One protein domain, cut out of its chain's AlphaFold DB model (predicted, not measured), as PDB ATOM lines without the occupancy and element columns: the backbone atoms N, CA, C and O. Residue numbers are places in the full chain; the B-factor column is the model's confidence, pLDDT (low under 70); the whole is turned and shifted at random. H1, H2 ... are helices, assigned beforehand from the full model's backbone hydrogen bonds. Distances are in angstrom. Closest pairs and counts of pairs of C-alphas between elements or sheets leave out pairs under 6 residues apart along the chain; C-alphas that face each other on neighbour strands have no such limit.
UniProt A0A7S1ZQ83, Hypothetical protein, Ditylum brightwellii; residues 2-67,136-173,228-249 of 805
ATOM      1  N   ILE A   2     145.903 109.188 132.374       55.41
ATOM      2  CA  ILE A   2     146.294 109.953 131.160       55.41
ATOM      3  C   ILE A   2     145.993 109.208 129.831       55.41
ATOM      4  O   ILE A   2     145.859 109.851 128.798       55.41
ATOM      5  N   GLY A   3     145.818 107.878 129.839       69.38
ATOM      6  CA  GLY A   3     145.466 107.086 128.645       69.38
ATOM      7  C   GLY A   3     143.957 106.866 128.448       69.38
ATOM      8  O   GLY A   3     143.192 106.938 129.414       69.38
ATOM      9  N   GLY A   4     143.544 106.600 127.201       87.50
ATOM     10  CA  GLY A   4     142.214 106.080 126.827       87.50
ATOM     11  C   GLY A   4     141.940 104.674 127.388       87.50
ATOM     12  O   GLY A   4     142.888 103.971 127.740       87.50
ATOM     13  N   SER A   5     140.673 104.259 127.427       90.31
ATOM     14  CA  SER A   5     140.190 102.898 127.724       90.31
ATOM     15  C   SER A   5     141.015 101.841 127.002       90.31
ATOM     16  O   SER A   5     141.532 100.938 127.644       90.31
ATOM     17  N   LYS A   6     141.269 102.034 125.703       89.19
ATOM     18  CA  LYS A   6     142.132 101.177 124.881       89.19
ATOM     19  C   LYS A   6     143.486 100.862 125.534       89.19
ATOM     20  O   LYS A   6     143.820  99.700 125.703       89.19
ATOM     21  N   HIS A   7     144.234 101.879 125.965       89.94
ATOM     22  CA  HIS A   7     145.554 101.674 126.579       89.94
ATOM     23  C   HIS A   7     145.447 101.005 127.956       89.94
ATOM     24  O   HIS A   7     146.331 100.253 128.359       89.94
ATOM     25  N   ALA A   8     144.377 101.301 128.702       90.94
ATOM     26  CA  ALA A   8     144.121 100.658 129.987       90.94
ATOM     27  C   ALA A   8     143.812  99.162 129.806       90.94
ATOM     28  O   ALA A   8     144.321  98.347 130.569       90.94
ATOM     29  N   ILE A   9     143.041  98.813 128.773       89.50
ATOM     30  CA  ILE A   9     142.727  97.432 128.391       89.50
ATOM     31  C   ILE A   9     143.991  96.721 127.905       89.50
ATOM     32  O   ILE A   9     144.297  95.653 128.409       89.50
ATOM     33  N   GLU A  10     144.776  97.318 127.006       87.94
ATOM     34  CA  GLU A  10     146.049  96.741 126.538       87.94
ATOM     35  C   GLU A  10     146.992  96.425 127.707       87.94
ATOM     36  O   GLU A  10     147.568  95.340 127.772       87.94
ATOM     37  N   LEU A  11     147.107  97.341 128.676       90.12
ATOM     38  CA  LEU A  11     147.899  97.111 129.881       90.12
ATOM     39  C   LEU A  11     147.304  95.999 130.757       90.12
ATOM     40  O   LEU A  11     148.048  95.161 131.260       90.12
ATOM     41  N   PHE A  12     145.982  95.976 130.936       89.56
ATOM     42  CA  PHE A  12     145.290  94.914 131.665       89.56
ATOM     43  C   PHE A  12     145.543  93.539 131.032       89.56
ATOM     44  O   PHE A  12     145.962  92.613 131.726       89.56
ATOM     45  N   LEU A  13     145.384  93.427 129.713       85.31
ATOM     46  CA  LEU A  13     145.647  92.209 128.949       85.31
ATOM     47  C   LEU A  13     147.114  91.800 129.019       85.31
ATOM     48  O   LEU A  13     147.412  90.619 129.174       85.31
ATOM     49  N   TYR A  14     148.034  92.763 128.967       88.38
ATOM     50  CA  TYR A  14     149.457  92.507 129.148       88.38
ATOM     51  C   TYR A  14     149.757  91.920 130.535       88.38
ATOM     52  O   TYR A  14     150.489  90.936 130.640       88.38
ATOM     53  N   LEU A  15     149.189  92.482 131.605       88.50
ATOM     54  CA  LEU A  15     149.376  91.963 132.966       88.50
ATOM     55  C   LEU A  15     148.778  90.559 133.114       88.50
ATOM     56  O   LEU A  15     149.443  89.658 133.628       88.50
ATOM     57  N   LEU A  16     147.574  90.353 132.579       83.56
ATOM     58  CA  LEU A  16     146.890  89.064 132.577       83.56
ATOM     59  C   LEU A  16     147.686  87.999 131.803       83.56
ATOM     60  O   LEU A  16     147.874  86.883 132.288       83.56
ATOM     61  N   HIS A  17     148.238  88.358 130.639       82.38
ATOM     62  CA  HIS A  17     149.088  87.488 129.821       82.38
ATOM     63  C   HIS A  17     150.372  87.065 130.550       82.38
ATOM     64  O   HIS A  17     150.820  85.925 130.405       82.38
ATOM     65  N   ASN A  18     150.959  87.968 131.335       86.31
ATOM     66  CA  ASN A  18     152.181  87.707 132.095       86.31
ATOM     67  C   ASN A  18     151.927  87.068 133.471       86.31
ATOM     68  O   ASN A  18     152.888  86.793 134.183       86.31
ATOM     69  N   GLN A  19     150.665  86.780 133.823       85.88
ATOM     70  CA  GLN A  19     150.264  86.254 135.137       85.88
ATOM     71  C   GLN A  19     150.723  87.145 136.302       85.88
ATOM     72  O   GLN A  19     150.977  86.659 137.406       85.88
ATOM     73  N   GLU A  20     150.846  88.447 136.055       90.12
ATOM     74  CA  GLU A  20     151.215  89.411 137.084       90.12
ATOM     75  C   GLU A  20     150.006  89.685 137.987       90.12
ATOM     76  O   GLU A  20     148.868  89.706 137.505       90.12
ATOM     77  N   PRO A  21     150.218  89.902 139.295       86.50
ATOM     78  CA  PRO A  21     149.124  90.205 140.192       86.50
ATOM     79  C   PRO A  21     148.472  91.542 139.831       86.50
ATOM     80  O   PRO A  21     149.152  92.555 139.659       86.50
ATOM     81  N   ILE A  22     147.142  91.552 139.760       89.88
ATOM     82  CA  ILE A  22     146.359  92.751 139.446       89.88
ATOM     83  C   ILE A  22     145.621  93.172 140.712       89.88
ATOM     84  O   ILE A  22     144.868  92.390 141.290       89.88
ATOM     85  N   SER A  23     145.850  94.403 141.168       92.06
ATOM     86  CA  SER A  23     145.124  94.931 142.322       92.06
ATOM     87  C   SER A  23     143.690  95.305 141.941       92.06
ATOM     88  O   SER A  23     143.409  95.728 140.816       92.06
ATOM     89  N   VAL A  24     142.779  95.220 142.910       90.12
ATOM     90  CA  VAL A  24     141.372  95.633 142.756       90.12
ATOM     91  C   VAL A  24     141.264  97.084 142.270       90.12
ATOM     92  O   VAL A  24     140.510  97.378 141.346       90.12
ATOM     93  N   GLY A  25     142.090  97.989 142.807       90.75
ATOM     94  CA  GLY A  25     142.119  99.389 142.371       90.75
ATOM     95  C   GLY A  25     142.595  99.581 140.924       90.75
ATOM     96  O   GLY A  25     142.153 100.514 140.253       90.75
ATOM     97  N   ALA A  26     143.464  98.702 140.408       89.88
ATOM     98  CA  ALA A  26     143.860  98.733 139.001       89.88
ATOM     99  C   ALA A  26     142.694  98.322 138.089       89.88
ATOM    100  O   ALA A  26     142.436  99.013 137.104       89.88
ATOM    101  N   LEU A  27     141.952  97.267 138.449       92.69
ATOM    102  CA  LEU A  27     140.739  96.835 137.742       92.69
ATOM    103  C   LEU A  27     139.660  97.930 137.732       92.69
ATOM    104  O   LEU A  27     139.130  98.258 136.671       92.69
ATOM    105  N   GLU A  28     139.393  98.565 138.881       93.25
ATOM    106  CA  GLU A  28     138.495  99.727 138.960       93.25
ATOM    107  C   GLU A  28     138.982 100.867 138.054       93.25
ATOM    108  O   GLU A  28     138.187 101.501 137.363       93.25
ATOM    109  N   GLY A  29     140.297 101.103 138.001       92.69
ATOM    110  CA  GLY A  29     140.923 102.072 137.101       92.69
ATOM    111  C   GLY A  29     140.678 101.797 135.616       92.69
ATOM    112  O   GLY A  29     140.468 102.743 134.853       92.69
ATOM    113  N   VAL A  30     140.690 100.527 135.203       93.44
ATOM    114  CA  VAL A  30     140.412 100.113 133.817       93.44
ATOM    115  C   VAL A  30     138.929 100.288 133.492       93.44
ATOM    116  O   VAL A  30     138.601 100.871 132.458       93.44
ATOM    117  N   LEU A  31     138.031  99.870 134.388       93.88
ATOM    118  CA  LEU A  31     136.585 100.034 134.205       93.88
ATOM    119  C   LEU A  31     136.175 101.511 134.173       93.88
ATOM    120  O   LEU A  31     135.448 101.914 133.272       93.88
ATOM    121  N   MET A  32     136.738 102.352 135.048       92.12
ATOM    122  CA  MET A  32     136.528 103.804 135.003       92.12
ATOM    123  C   MET A  32     137.032 104.431 133.695       92.12
ATOM    124  O   MET A  32     136.461 105.411 133.214       92.12
ATOM    125  N   ALA A  33     138.104 103.892 133.103       92.25
ATOM    126  CA  ALA A  33     138.564 104.339 131.793       92.25
ATOM    127  C   ALA A  33     137.578 103.939 130.682       92.25
ATOM    128  O   ALA A  33     137.329 104.752 129.793       92.25
ATOM    129  N   CYS A  34     136.997 102.735 130.749       92.12
ATOM    130  CA  CYS A  34     135.939 102.296 129.834       92.12
ATOM    131  C   CYS A  34     134.675 103.151 129.985       92.12
ATOM    132  O   CYS A  34     134.136 103.599 128.979       92.12
ATOM    133  N   GLU A  35     134.273 103.464 131.218       92.69
ATOM    134  CA  GLU A  35     133.147 104.349 131.530       92.69
ATOM    135  C   GLU A  35     133.325 105.737 130.922       92.69
ATOM    136  O   GLU A  35     132.429 106.236 130.243       92.69
ATOM    137  N   ARG A  36     134.500 106.347 131.112       92.31
ATOM    138  CA  ARG A  36     134.810 107.671 130.561       92.31
ATOM    139  C   ARG A  36     134.735 107.697 129.034       92.31
ATOM    140  O   ARG A  36     134.302 108.695 128.466       92.31
ATOM    141  N   ASP A  37     135.197 106.633 128.390       92.38
ATOM    142  CA  ASP A  37     135.252 106.540 126.933       92.38
ATOM    143  C   ASP A  37     133.966 105.934 126.331       92.38
ATOM    144  O   ASP A  37     133.856 105.837 125.112       92.38
ATOM    145  N   GLY A  38     133.005 105.519 127.165       90.31
ATOM    146  CA  GLY A  38     131.774 104.858 126.732       90.31
ATOM    147  C   GLY A  38     131.992 103.477 126.103       90.31
ATOM    148  O   GLY A  38     131.154 103.033 125.329       90.31
ATOM    149  N   ASN A  39     133.093 102.783 126.403       92.44
ATOM    150  CA  ASN A  39     133.399 101.485 125.799       92.44
ATOM    151  C   ASN A  39     132.643 100.351 126.515       92.44
ATOM    152  O   ASN A  39     133.191  99.707 127.413       92.44
ATOM    153  N   VAL A  40     131.375 100.144 126.131       90.88
ATOM    154  CA  VAL A  40     130.496  99.113 126.717       90.88
ATOM    155  C   VAL A  40     131.131  97.740 126.593       90.88
ATOM    156  O   VAL A  40     131.361  97.117 127.621       90.88
ATOM    157  N   ASN A  41     131.493  97.329 125.373       87.56
ATOM    158  CA  ASN A  41     132.021  95.994 125.082       87.56
ATOM    159  C   ASN A  41     133.206  95.637 125.982       87.56
ATOM    160  O   ASN A  41     133.235  94.562 126.569       87.56
ATOM    161  N   ALA A  42     134.169  96.546 126.153       89.44
ATOM    162  CA  ALA A  42     135.308  96.284 127.025       89.44
ATOM    163  C   ALA A  42     134.920  96.205 128.508       89.44
ATOM    164  O   ALA A  42     135.407  95.326 129.219       89.44
ATOM    165  N   ALA A  43     134.055  97.106 128.984       92.88
ATOM    166  CA  ALA A  43     133.612  97.110 130.375       92.88
ATOM    167  C   ALA A  43     132.864  95.815 130.733       92.88
ATOM    168  O   ALA A  43     133.132  95.209 131.770       92.88
ATOM    169  N   THR A  44     131.966  95.380 129.850       91.06
ATOM    170  CA  THR A  44     131.170  94.159 129.986       91.06
ATOM    171  C   THR A  44     132.045  92.910 129.921       91.06
ATOM    172  O   THR A  44     131.987  92.076 130.817       91.06
ATOM    173  N   SER A  45     132.965  92.853 128.956       89.06
ATOM    174  CA  SER A  45     133.952  91.779 128.800       89.06
ATOM    175  C   SER A  45     134.853  91.592 130.022       89.06
ATOM    176  O   SER A  45     135.139  90.466 130.429       89.06
ATOM    177  N   ILE A  46     135.309  92.691 130.631       90.88
ATOM    178  CA  ILE A  46     136.111  92.628 131.858       90.88
ATOM    179  C   ILE A  46     135.267  92.090 133.014       90.88
ATOM    180  O   ILE A  46     135.748  91.246 133.764       90.88
ATOM    181  N   LEU A  47     134.024  92.558 133.170       92.81
ATOM    182  CA  LEU A  47     133.151  92.092 134.247       92.81
ATOM    183  C   LEU A  47     132.786  90.613 134.097       92.81
ATOM    184  O   LEU A  47     132.803  89.899 135.097       92.81
ATOM    185  N   ASP A  48     132.534  90.150 132.874       89.50
ATOM    186  CA  ASP A  48     132.314  88.735 132.570       89.50
ATOM    187  C   ASP A  48     133.482  87.890 133.051       89.50
ATOM    188  O   ASP A  48     133.296  86.990 133.863       89.50
ATOM    189  N   LEU A  49     134.704  88.247 132.651       88.81
ATOM    190  CA  LEU A  49     135.913  87.544 133.069       88.81
ATOM    191  C   LEU A  49     136.073  87.497 134.600       88.81
ATOM    192  O   LEU A  49     136.500  86.478 135.146       88.81
ATOM    193  N   LEU A  50     135.706  88.572 135.306       90.00
ATOM    194  CA  LEU A  50     135.721  88.597 136.774       90.00
ATOM    195  C   LEU A  50     134.644  87.683 137.381       90.00
ATOM    196  O   LEU A  50     134.939  86.971 138.341       90.00
ATOM    197  N   LEU A  51     133.434  87.655 136.812       88.19
ATOM    198  CA  LEU A  51     132.344  86.763 137.227       88.19
ATOM    199  C   LEU A  51     132.707  85.286 137.029       88.19
ATOM    200  O   LEU A  51     132.404  84.446 137.883       88.19
ATOM    201  N   GLU A  52     133.367  84.955 135.917       86.94
ATOM    202  CA  GLU A  52     133.843  83.595 135.656       86.94
ATOM    203  C   GLU A  52     134.894  83.165 136.677       86.94
ATOM    204  O   GLU A  52     134.830  82.052 137.210       86.94
ATOM    205  N   GLU A  53     135.845  84.050 136.979       86.75
ATOM    206  CA  GLU A  53     136.906  83.764 137.938       86.75
ATOM    207  C   GLU A  53     136.357  83.598 139.356       86.75
ATOM    208  O   GLU A  53     136.713  82.639 140.044       86.75
ATOM    209  N   GLU A  54     135.438  84.470 139.772       88.12
ATOM    210  CA  GLU A  54     134.756  84.371 141.062       88.12
ATOM    211  C   GLU A  54     133.972  83.059 141.185       88.12
ATOM    212  O   GLU A  54     134.121  82.332 142.171       88.12
ATOM    213  N   SER A  55     133.230  82.680 140.140       84.56
ATOM    214  CA  SER A  55     132.513  81.400 140.083       84.56
ATOM    215  C   SER A  55     133.465  80.205 140.213       84.56
ATOM    216  O   SER A  55     133.198  79.261 140.960       84.56
ATOM    217  N   ARG A  56     134.614  80.251 139.529       84.00
ATOM    218  CA  ARG A  56     135.630  79.192 139.573       84.00
ATOM    219  C   ARG A  56     136.281  79.073 140.950       84.00
ATOM    220  O   ARG A  56     136.522  77.958 141.417       84.00
ATOM    221  N   MET A  57     136.567  80.198 141.604       84.31
ATOM    222  CA  MET A  57     137.100  80.200 142.968       84.31
ATOM    223  C   MET A  57     136.089  79.639 143.964       84.31
ATOM    224  O   MET A  57     136.463  78.794 144.776       84.31
ATOM    225  N   ASN A  58     134.818  80.037 143.854       83.25
ATOM    226  CA  ASN A  58     133.745  79.511 144.694       83.25
ATOM    227  C   ASN A  58     133.615  77.992 144.527       83.25
ATOM    228  O   ASN A  58     133.619  77.268 145.520       83.25
ATOM    229  N   LEU A  59     133.618  77.481 143.291       81.94
ATOM    230  CA  LEU A  59     133.578  76.039 143.031       81.94
ATOM    231  C   LEU A  59     134.796  75.305 143.618       81.94
ATOM    232  O   LEU A  59     134.654  74.258 144.248       81.94
ATOM    233  N   SER A  60     135.998  75.863 143.447       84.69
ATOM    234  CA  SER A  60     137.241  75.308 144.005       84.69
ATOM    235  C   SER A  60     137.208  75.253 145.537       84.69
ATOM    236  O   SER A  60     137.673  74.282 146.138       84.69
ATOM    237  N   TYR A  61     136.641  76.282 146.171       83.94
ATOM    238  CA  TYR A  61     136.456  76.349 147.615       83.94
ATOM    239  C   TYR A  61     135.440  75.308 148.105       83.94
ATOM    240  O   TYR A  61     135.748  74.563 149.035       83.94
ATOM    241  N   GLN A  62     134.295  75.164 147.429       81.00
ATOM    242  CA  GLN A  62     133.298  74.129 147.739       81.00
ATOM    243  C   GLN A  62     133.876  72.713 147.628       81.00
ATOM    244  O   GLN A  62     133.677  71.881 148.510       81.00
ATOM    245  N   GLN A  63     134.654  72.437 146.577       83.62
ATOM    246  CA  GLN A  63     135.336  71.149 146.422       83.62
ATOM    247  C   GLN A  63     136.304  70.878 147.579       83.62
ATOM    248  O   GLN A  63     136.320  69.773 148.120       83.62
ATOM    249  N   MET A  64     137.068  71.890 148.000       84.25
ATOM    250  CA  MET A  64     137.979  71.778 149.140       84.25
ATOM    251  C   MET A  64     137.226  71.483 150.443       84.25
ATOM    252  O   MET A  64     137.639  70.600 151.196       84.25
ATOM    253  N   LEU A  65     136.106  72.172 150.692       82.19
ATOM    254  CA  LEU A  65     135.253  71.915 151.852       82.19
ATOM    255  C   LEU A  65     134.713  70.479 151.837       82.19
ATOM    256  O   LEU A  65     134.863  69.756 152.824       82.19
ATOM    257  N   ASN A  66     134.192  70.016 150.702       80.56
ATOM    258  CA  ASN A  66     133.679  68.653 150.552       80.56
ATOM    259  C   ASN A  66     134.761  67.585 150.785       80.56
ATOM    260  O   ASN A  66     134.516  66.593 151.475       80.56
ATOM    261  N   GLU A  67     135.983  67.800 150.288       84.44
ATOM    262  CA  GLU A  67     137.121  66.915 150.564       84.44
ATOM    263  C   GLU A  67     137.485  66.901 152.058       84.44
ATOM    264  O   GLU A  67     137.772  65.837 152.614       84.44
ATOM    265  N   THR A 136     133.770  94.361 143.224       93.06
ATOM    266  CA  THR A 136     133.380  95.455 144.117       93.06
ATOM    267  C   THR A 136     132.108  96.147 143.612       93.06
ATOM    268  O   THR A 136     131.853  96.199 142.402       93.06
ATOM    269  N   PRO A 137     131.327  96.785 144.504       93.44
ATOM    270  CA  PRO A 137     130.195  97.609 144.082       93.44
ATOM    271  C   PRO A 137     130.581  98.747 143.129       93.44
ATOM    272  O   PRO A 137     129.768  99.173 142.309       93.44
ATOM    273  N   ASN A 138     131.815  99.253 143.213       93.88
ATOM    274  CA  ASN A 138     132.297 100.308 142.325       93.88
ATOM    275  C   ASN A 138     132.584  99.789 140.916       93.88
ATOM    276  O   ASN A 138     132.266 100.497 139.959       93.88
ATOM    277  N   MET A 139     133.119  98.569 140.785       95.31
ATOM    278  CA  MET A 139     133.297  97.910 139.488       95.31
ATOM    279  C   MET A 139     131.952  97.733 138.787       95.31
ATOM    280  O   MET A 139     131.775  98.230 137.674       95.31
ATOM    281  N   LEU A 140     130.978  97.122 139.473       95.38
ATOM    282  CA  LEU A 140     129.631  96.932 138.932       95.38
ATOM    283  C   LEU A 140     128.988  98.272 138.551       95.38
ATOM    284  O   LEU A 140     128.510  98.436 137.431       95.38
ATOM    285  N   ALA A 141     129.025  99.265 139.444       94.88
ATOM    286  CA  ALA A 141     128.447 100.574 139.158       94.88
ATOM    287  C   ALA A 141     129.121 101.271 137.962       94.88
ATOM    288  O   ALA A 141     128.446 101.985 137.224       94.88
ATOM    289  N   SER A 142     130.427 101.076 137.756       95.12
ATOM    290  CA  SER A 142     131.150 101.631 136.606       95.12
ATOM    291  C   SER A 142     130.707 100.991 135.290       95.12
ATOM    292  O   SER A 142     130.411 101.700 134.327       95.12
ATOM    293  N   VAL A 143     130.528  99.668 135.265       95.56
ATOM    294  CA  VAL A 143     129.982  98.949 134.102       95.56
ATOM    295  C   VAL A 143     128.550  99.396 133.810       95.56
ATOM    296  O   VAL A 143     128.241  99.758 132.675       95.56
ATOM    297  N   MET A 144     127.695  99.481 134.835       96.88
ATOM    298  CA  MET A 144     126.317  99.963 134.681       96.88
ATOM    299  C   MET A 144     126.261 101.394 134.138       96.88
ATOM    300  O   MET A 144     125.467 101.682 133.246       96.88
ATOM    301  N   ARG A 145     127.115 102.304 134.630       96.19
ATOM    302  CA  ARG A 145     127.194 103.673 134.098       96.19
ATOM    303  C   ARG A 145     127.686 103.694 132.654       96.19
ATOM    304  O   ARG A 145     127.111 104.425 131.855       96.19
ATOM    305  N   THR A 146     128.665 102.860 132.303       95.44
ATOM    306  CA  THR A 146     129.134 102.705 130.914       95.44
ATOM    307  C   THR A 146     127.988 102.287 129.989       95.44
ATOM    308  O   THR A 146     127.796 102.889 128.934       95.44
ATOM    309  N   CYS A 147     127.181 101.309 130.412       94.50
ATOM    310  CA  CYS A 147     125.999 100.860 129.678       94.50
ATOM    311  C   CYS A 147     124.952 101.984 129.559       94.50
ATOM    312  O   CYS A 147     124.507 102.303 128.459       94.50
ATOM    313  N   ASN A 148     124.629 102.660 130.667       93.12
ATOM    314  CA  ASN A 148     123.653 103.756 130.696       93.12
ATOM    315  C   ASN A 148     124.046 104.932 129.791       93.12
ATOM    316  O   ASN A 148     123.183 105.520 129.145       93.12
ATOM    317  N   VAL A 149     125.337 105.278 129.726       92.69
ATOM    318  CA  VAL A 149     125.854 106.338 128.841       92.69
ATOM    319  C   VAL A 149     125.611 106.008 127.365       92.69
ATOM    320  O   VAL A 149     125.376 106.917 126.573       92.69
ATOM    321  N   ASN A 150     125.608 104.725 127.008       91.50
ATOM    322  CA  ASN A 150     125.368 104.252 125.645       91.50
ATOM    323  C   ASN A 150     123.896 103.912 125.363       91.50
ATOM    324  O   ASN A 150     123.580 103.447 124.276       91.50
ATOM    325  N   GLY A 151     122.990 104.151 126.317       91.50
ATOM    326  CA  GLY A 151     121.569 103.814 126.176       91.50
ATOM    327  C   GLY A 151     121.239 102.333 126.396       91.50
ATOM    328  O   GLY A 151     120.086 101.940 126.223       91.50
ATOM    329  N   GLU A 152     122.208 101.525 126.831       93.94
ATOM    330  CA  GLU A 152     122.067 100.086 127.094       93.94
ATOM    331  C   GLU A 152     121.618  99.828 128.542       93.94
ATOM    332  O   GLU A 152     122.245  99.112 129.327       93.94
ATOM    333  N   PHE A 153     120.526 100.477 128.933       94.69
ATOM    334  CA  PHE A 153     119.984 100.440 130.290       94.69
ATOM    335  C   PHE A 153     119.577  99.029 130.738       94.69
ATOM    336  O   PHE A 153     119.743  98.670 131.904       94.69
ATOM    337  N   GLY A 154     119.055  98.218 129.817       92.56
ATOM    338  CA  GLY A 154     118.653  96.845 130.090       92.56
ATOM    339  C   GLY A 154     119.840  95.943 130.408       92.56
ATOM    340  O   GLY A 154     119.773  95.127 131.329       92.56
ATOM    341  N   LEU A 155     120.961  96.163 129.718       93.50
ATOM    342  CA  LEU A 155     122.202  95.430 129.929       93.50
ATOM    343  C   LEU A 155     122.798  95.764 131.300       93.50
ATOM    344  O   LEU A 155     123.228  94.866 132.020       93.50
ATOM    345  N   ALA A 156     122.732  97.034 131.716       94.06
ATOM    346  CA  ALA A 156     123.132  97.452 133.060       94.06
ATOM    347  C   ALA A 156     122.371  96.682 134.158       94.06
ATOM    348  O   ALA A 156     122.981  96.183 135.107       94.06
ATOM    349  N   LEU A 157     121.044  96.564 134.023       93.00
ATOM    350  CA  LEU A 157     120.204  95.832 134.979       93.00
ATOM    351  C   LEU A 157     120.473  94.323 134.952       93.00
ATOM    352  O   LEU A 157     120.485  93.690 136.008       93.00
ATOM    353  N   LEU A 158     120.746  93.756 133.775       92.69
ATOM    354  CA  LEU A 158     121.111  92.348 133.630       92.69
ATOM    355  C   LEU A 158     122.421  92.021 134.370       92.69
ATOM    356  O   LEU A 158     122.484  91.032 135.097       92.69
ATOM    357  N   TYR A 159     123.444  92.875 134.265       93.62
ATOM    358  CA  TYR A 159     124.707  92.692 134.993       93.62
ATOM    359  C   TYR A 159     124.550  92.759 136.503       93.62
ATOM    360  O   TYR A 159     125.123  91.939 137.223       93.62
ATOM    361  N   LYS A 160     123.748  93.713 136.985       93.50
ATOM    362  CA  LYS A 160     123.386  93.773 138.401       93.50
ATOM    363  C   LYS A 160     122.796  92.432 138.843       93.50
ATOM    364  O   LYS A 160     123.243  91.868 139.836       93.50
ATOM    365  N   GLN A 161     121.856  91.897 138.069       89.88
ATOM    366  CA  GLN A 161     121.219  90.623 138.374       89.88
ATOM    367  C   GLN A 161     122.209  89.443 138.380       89.88
ATOM    368  O   GLN A 161     122.113  88.569 139.239       89.88
ATOM    369  N   TYR A 162     123.172  89.402 137.457       88.81
ATOM    370  CA  TYR A 162     124.189  88.346 137.434       88.81
ATOM    371  C   TYR A 162     125.108  88.370 138.653       88.81
ATOM    372  O   TYR A 162     125.404  87.313 139.219       88.81
ATOM    373  N   VAL A 163     125.530  89.561 139.082       89.94
ATOM    374  CA  VAL A 163     126.310  89.721 140.314       89.94
ATOM    375  C   VAL A 163     125.482  89.291 141.529       89.94
ATOM    376  O   VAL A 163     125.990  88.574 142.391       89.94
ATOM    377  N   ASP A 164     124.193  89.638 141.577       87.06
ATOM    378  CA  ASP A 164     123.290  89.217 142.656       87.06
ATOM    379  C   ASP A 164     123.153  87.689 142.729       87.06
ATOM    380  O   ASP A 164     123.309  87.107 143.800       87.06
ATOM    381  N   LEU A 165     122.950  87.014 141.593       84.69
ATOM    382  CA  LEU A 165     122.875  85.549 141.544       84.69
ATOM    383  C   LEU A 165     124.194  84.891 141.985       84.69
ATOM    384  O   LEU A 165     124.189  83.941 142.766       84.69
ATOM    385  N   THR A 166     125.328  85.425 141.528       84.81
ATOM    386  CA  THR A 166     126.663  84.888 141.845       84.81
ATOM    387  C   THR A 166     127.014  85.062 143.323       84.81
ATOM    388  O   THR A 166     127.593  84.164 143.934       84.81
ATOM    389  N   THR A 167     126.628  86.187 143.924       84.38
ATOM    390  CA  THR A 167     126.869  86.448 145.350       84.38
ATOM    391  C   THR A 167     125.917  85.678 146.261       84.38
ATOM    392  O   THR A 167     126.362  85.150 147.280       84.38
ATOM    393  N   ALA A 168     124.643  85.525 145.881       82.06
ATOM    394  CA  ALA A 168     123.678  84.709 146.621       82.06
ATOM    395  C   ALA A 168     124.091  83.227 146.676       82.06
ATOM    396  O   ALA A 168     123.955  82.575 147.709       82.06
ATOM    397  N   ALA A 169     124.668  82.698 145.596       77.12
ATOM    398  CA  ALA A 169     125.203  81.339 145.570       77.12
ATOM    399  C   ALA A 169     126.305  81.099 146.616       77.12
ATOM    400  O   ALA A 169     126.397  80.018 147.198       77.12
ATOM    401  N   ALA A 170     127.141  82.108 146.875       75.50
ATOM    402  CA  ALA A 170     128.232  81.997 147.837       75.50
ATOM    403  C   ALA A 170     127.729  81.972 149.293       75.50
ATOM    404  O   ALA A 170     128.321  81.291 150.131       75.50
ATOM    405  N   THR A 171     126.634  82.673 149.610       73.44
ATOM    406  CA  THR A 171     126.137  82.801 150.992       73.44
ATOM    407  C   THR A 171     125.385  81.565 151.485       73.44
ATOM    408  O   THR A 171     125.577  81.175 152.638       73.44
ATOM    409  N   VAL A 172     124.589  80.911 150.631       67.19
ATOM    410  CA  VAL A 172     123.774  79.732 151.007       67.19
ATOM    411  C   VAL A 172     124.642  78.593 151.556       67.19
ATOM    412  O   VAL A 172     124.315  77.989 152.575       67.19
ATOM    413  N   THR A 173     125.813  78.367 150.962       60.56
ATOM    414  CA  THR A 173     126.711  77.265 151.347       60.56
ATOM    415  C   THR A 173     127.302  77.375 152.759       60.56
ATOM    416  O   THR A 173     127.721  76.372 153.330       60.56
ATOM    417  N   GLU A 228     119.893  90.755 151.887       51.91
ATOM    418  CA  GLU A 228     120.928  91.755 152.171       51.91
ATOM    419  C   GLU A 228     122.221  91.521 151.364       51.91
ATOM    420  O   GLU A 228     123.305  91.340 151.919       51.91
ATOM    421  N   SER A 229     122.144  91.520 150.035       62.06
ATOM    422  CA  SER A 229     123.334  91.605 149.199       62.06
ATOM    423  C   SER A 229     124.021  92.930 149.537       62.06
ATOM    424  O   SER A 229     123.497  94.020 149.305       62.06
ATOM    425  N   LEU A 230     125.202  92.840 150.150       64.38
ATOM    426  CA  LEU A 230     126.011  93.979 150.604       64.38
ATOM    427  C   LEU A 230     126.335  94.944 149.439       64.38
ATOM    428  O   LEU A 230     126.585  96.130 149.651       64.38
ATOM    429  N   LEU A 231     126.253  94.442 148.201       69.12
ATOM    430  CA  LEU A 231     126.365  95.194 146.952       69.12
ATOM    431  C   LEU A 231     125.137  96.077 146.660       69.12
ATOM    432  O   LEU A 231     125.302  97.173 146.121       69.12
ATOM    433  N   MET A 232     123.929  95.657 147.054       67.81
ATOM    434  CA  MET A 232     122.663  96.359 146.778       67.81
ATOM    435  C   MET A 232     122.516  97.677 147.528       67.81
ATOM    436  O   MET A 232     121.908  98.615 147.021       67.81
ATOM    437  N   ASN A 233     123.108  97.771 148.716       82.38
ATOM    438  CA  ASN A 233     123.035  98.977 149.537       82.38
ATOM    439  C   ASN A 233     124.095 100.020 149.157       82.38
ATOM    440  O   ASN A 233     124.179 101.079 149.785       82.38
ATOM    441  N   HIS A 234     124.921  99.747 148.141       91.31
ATOM    442  CA  HIS A 234     125.970 100.671 147.749       91.31
ATOM    443  C   HIS A 234     125.400 101.851 146.932       91.31
ATOM    444  O   HIS A 234     124.811 101.631 145.867       91.31
ATOM    445  N   PRO A 235     125.634 103.119 147.337       91.00
ATOM    446  CA  PRO A 235     125.030 104.293 146.693       91.00
ATOM    447  C   PRO A 235     125.296 104.393 145.189       91.00
ATOM    448  O   PRO A 235     124.423 104.806 144.425       91.00
ATOM    449  N   ASN A 236     126.489 103.979 144.746       92.69
ATOM    450  CA  ASN A 236     126.862 104.024 143.331       92.69
ATOM    451  C   ASN A 236     126.060 103.026 142.480       92.69
ATOM    452  O   ASN A 236     125.710 103.355 141.348       92.69
ATOM    453  N   VAL A 237     125.752 101.839 143.018       93.75
ATOM    454  CA  VAL A 237     124.963 100.809 142.319       93.75
ATOM    455  C   VAL A 237     123.495 101.226 142.282       93.75
ATOM    456  O   VAL A 237     122.879 101.185 141.220       93.75
ATOM    457  N   ILE A 238     122.958 101.728 143.400       92.00
ATOM    458  CA  ILE A 238     121.590 102.269 143.481       92.00
ATOM    459  C   ILE A 238     121.401 103.399 142.470       92.00
ATOM    460  O   ILE A 238     120.459 103.374 141.682       92.00
ATOM    461  N   THR A 239     122.321 104.366 142.447       91.94
ATOM    462  CA  THR A 239     122.243 105.503 141.522       91.94
ATOM    463  C   THR A 239     122.271 105.029 140.072       91.94
ATOM    464  O   THR A 239     121.443 105.457 139.272       91.94
ATOM    465  N   ALA A 240     123.183 104.111 139.726       92.94
ATOM    466  CA  ALA A 240     123.244 103.551 138.380       92.94
ATOM    467  C   ALA A 240     121.955 102.794 138.012       92.94
ATOM    468  O   ALA A 240     121.449 102.977 136.910       92.94
ATOM    469  N   THR A 241     121.383 102.031 138.950       93.69
ATOM    470  CA  THR A 241     120.113 101.302 138.785       93.69
ATOM    471  C   THR A 241     118.945 102.254 138.531       93.69
ATOM    472  O   THR A 241     118.176 102.049 137.595       93.69
ATOM    473  N   MET A 242     118.829 103.332 139.314       91.75
ATOM    474  CA  MET A 242     117.795 104.354 139.114       91.75
ATOM    475  C   MET A 242     117.913 105.015 137.738       91.75
ATOM    476  O   MET A 242     116.902 105.232 137.074       91.75
ATOM    477  N   VAL A 243     119.138 105.314 137.290       92.69
ATOM    478  CA  VAL A 243     119.379 105.862 135.946       92.69
ATOM    479  C   VAL A 243     118.928 104.873 134.870       92.69
ATOM    480  O   VAL A 243     118.250 105.290 133.934       92.69
ATOM    481  N   SER A 244     119.226 103.578 135.021       93.50
ATOM    482  CA  SER A 244     118.773 102.540 134.087       93.50
ATOM    483  C   SER A 244     117.245 102.452 134.024       93.50
ATOM    484  O   SER A 244     116.673 102.510 132.939       93.50
ATOM    485  N   LEU A 245     116.565 102.402 135.176       89.38
ATOM    486  CA  LEU A 245     115.099 102.355 135.246       89.38
ATOM    487  C   LEU A 245     114.452 103.593 134.606       89.38
ATOM    488  O   LEU A 245     113.488 103.471 133.851       89.38
ATOM    489  N   CYS A 246     115.010 104.781 134.842       89.31
ATOM    490  CA  CYS A 246     114.554 106.004 134.185       89.31
ATOM    491  C   CYS A 246     114.773 105.972 132.665       89.31
ATOM    492  O   CYS A 246     113.883 106.393 131.927       89.31
ATOM    493  N   GLY A 247     115.916 105.460 132.196       87.81
ATOM    494  CA  GLY A 247     116.211 105.292 130.769       87.81
ATOM    495  C   GLY A 247     115.234 104.350 130.059       87.81
ATOM    496  O   GLY A 247     114.858 104.591 128.916       87.81
ATOM    497  N   LEU A 248     114.732 103.346 130.781       88.56
ATOM    498  CA  LEU A 248     113.726 102.379 130.327       88.56
ATOM    499  C   LEU A 248     112.281 102.857 130.529       88.56
ATOM    500  O   LEU A 248     111.344 102.068 130.416       88.56
ATOM    501  N   ARG A 249     112.084 104.137 130.880       89.19
ATOM    502  CA  ARG A 249     110.769 104.739 131.178       89.19
ATOM    503  C   ARG A 249     109.998 104.025 132.300       89.19
ATOM    504  O   ARG A 249     108.775 104.123 132.385       89.19
TER     505      ARG A 249
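This is residues 2 to 67, 136 to 173 and 228 to 249 of the 805 residues of the protein "Hypothetical protein" of Ditylum brightwellii (UniProt A0A7S1ZQ83). A flat slab of aligned helices in two rows: H2, H4 and H6 lie side by side, running the same way, and the longer H3 and H5 lie over them, running against them. H1 packs on H2 at one end of the slab, and residues 14 to 19 stick out. The printed part has 126 residues with six named helices, H1 to H6, and no named strand, and is all helix. It is compact, with a radius of gyration of the C-alphas of 15.3 A and spans of 47 by 38 by 20 A.

H1, residues 5 to 17, and H2, residues 24 to 37, form a helical hairpin, the closest C-alphas, Ser 5 and Ala 33, 4.6 A apart. H3, residues 40 to 67, touches H2 with residues 40 to 46 alone, Ala 43 to Leu 31 at 5.7 A between C-alphas. H4, residues 137 to 149, is the hub, touching four helices, among them H2, with the C-alphas of Thr 146 and Glu 35 closest at 4.4 A. H5, residues 153 to 173, runs opposite ways to H4 at a shallow tilt of 20 degrees, the closest C-alphas, Met 144 and Ala 156, 4.4 A apart. H6, residues 235 to 247, touches H4, closest at the C-alphas of Ala 141 and Val 237, 4.7 A. H2 to H6 form an up and down bundle, each helix running against the one before. H1 and H6 are apart. Every O i to N i+4 pair is within hydrogen-bond range in H1, H2, H3, H4 and H6, and 15 of 17 in H5.

H1 begins at C-alpha 5 (140.190, 102.898, 127.724). H3 is 40.6 A long and H5 32.0 A. H6 ends at C-alpha 247 (116.211, 105.292, 130.769).

The C-alphas of Glu 67 and Arg 249 are farthest apart, at 50.0 A. Residues 68 to 135 and 174 to 227 are not printed, with gaps of 29.5 A and 15.6 A between C-alphas. Of the links printed whole, none is long. Residues 2 to 3, 172 to 173 and 228 to 232 have pLDDT under 70.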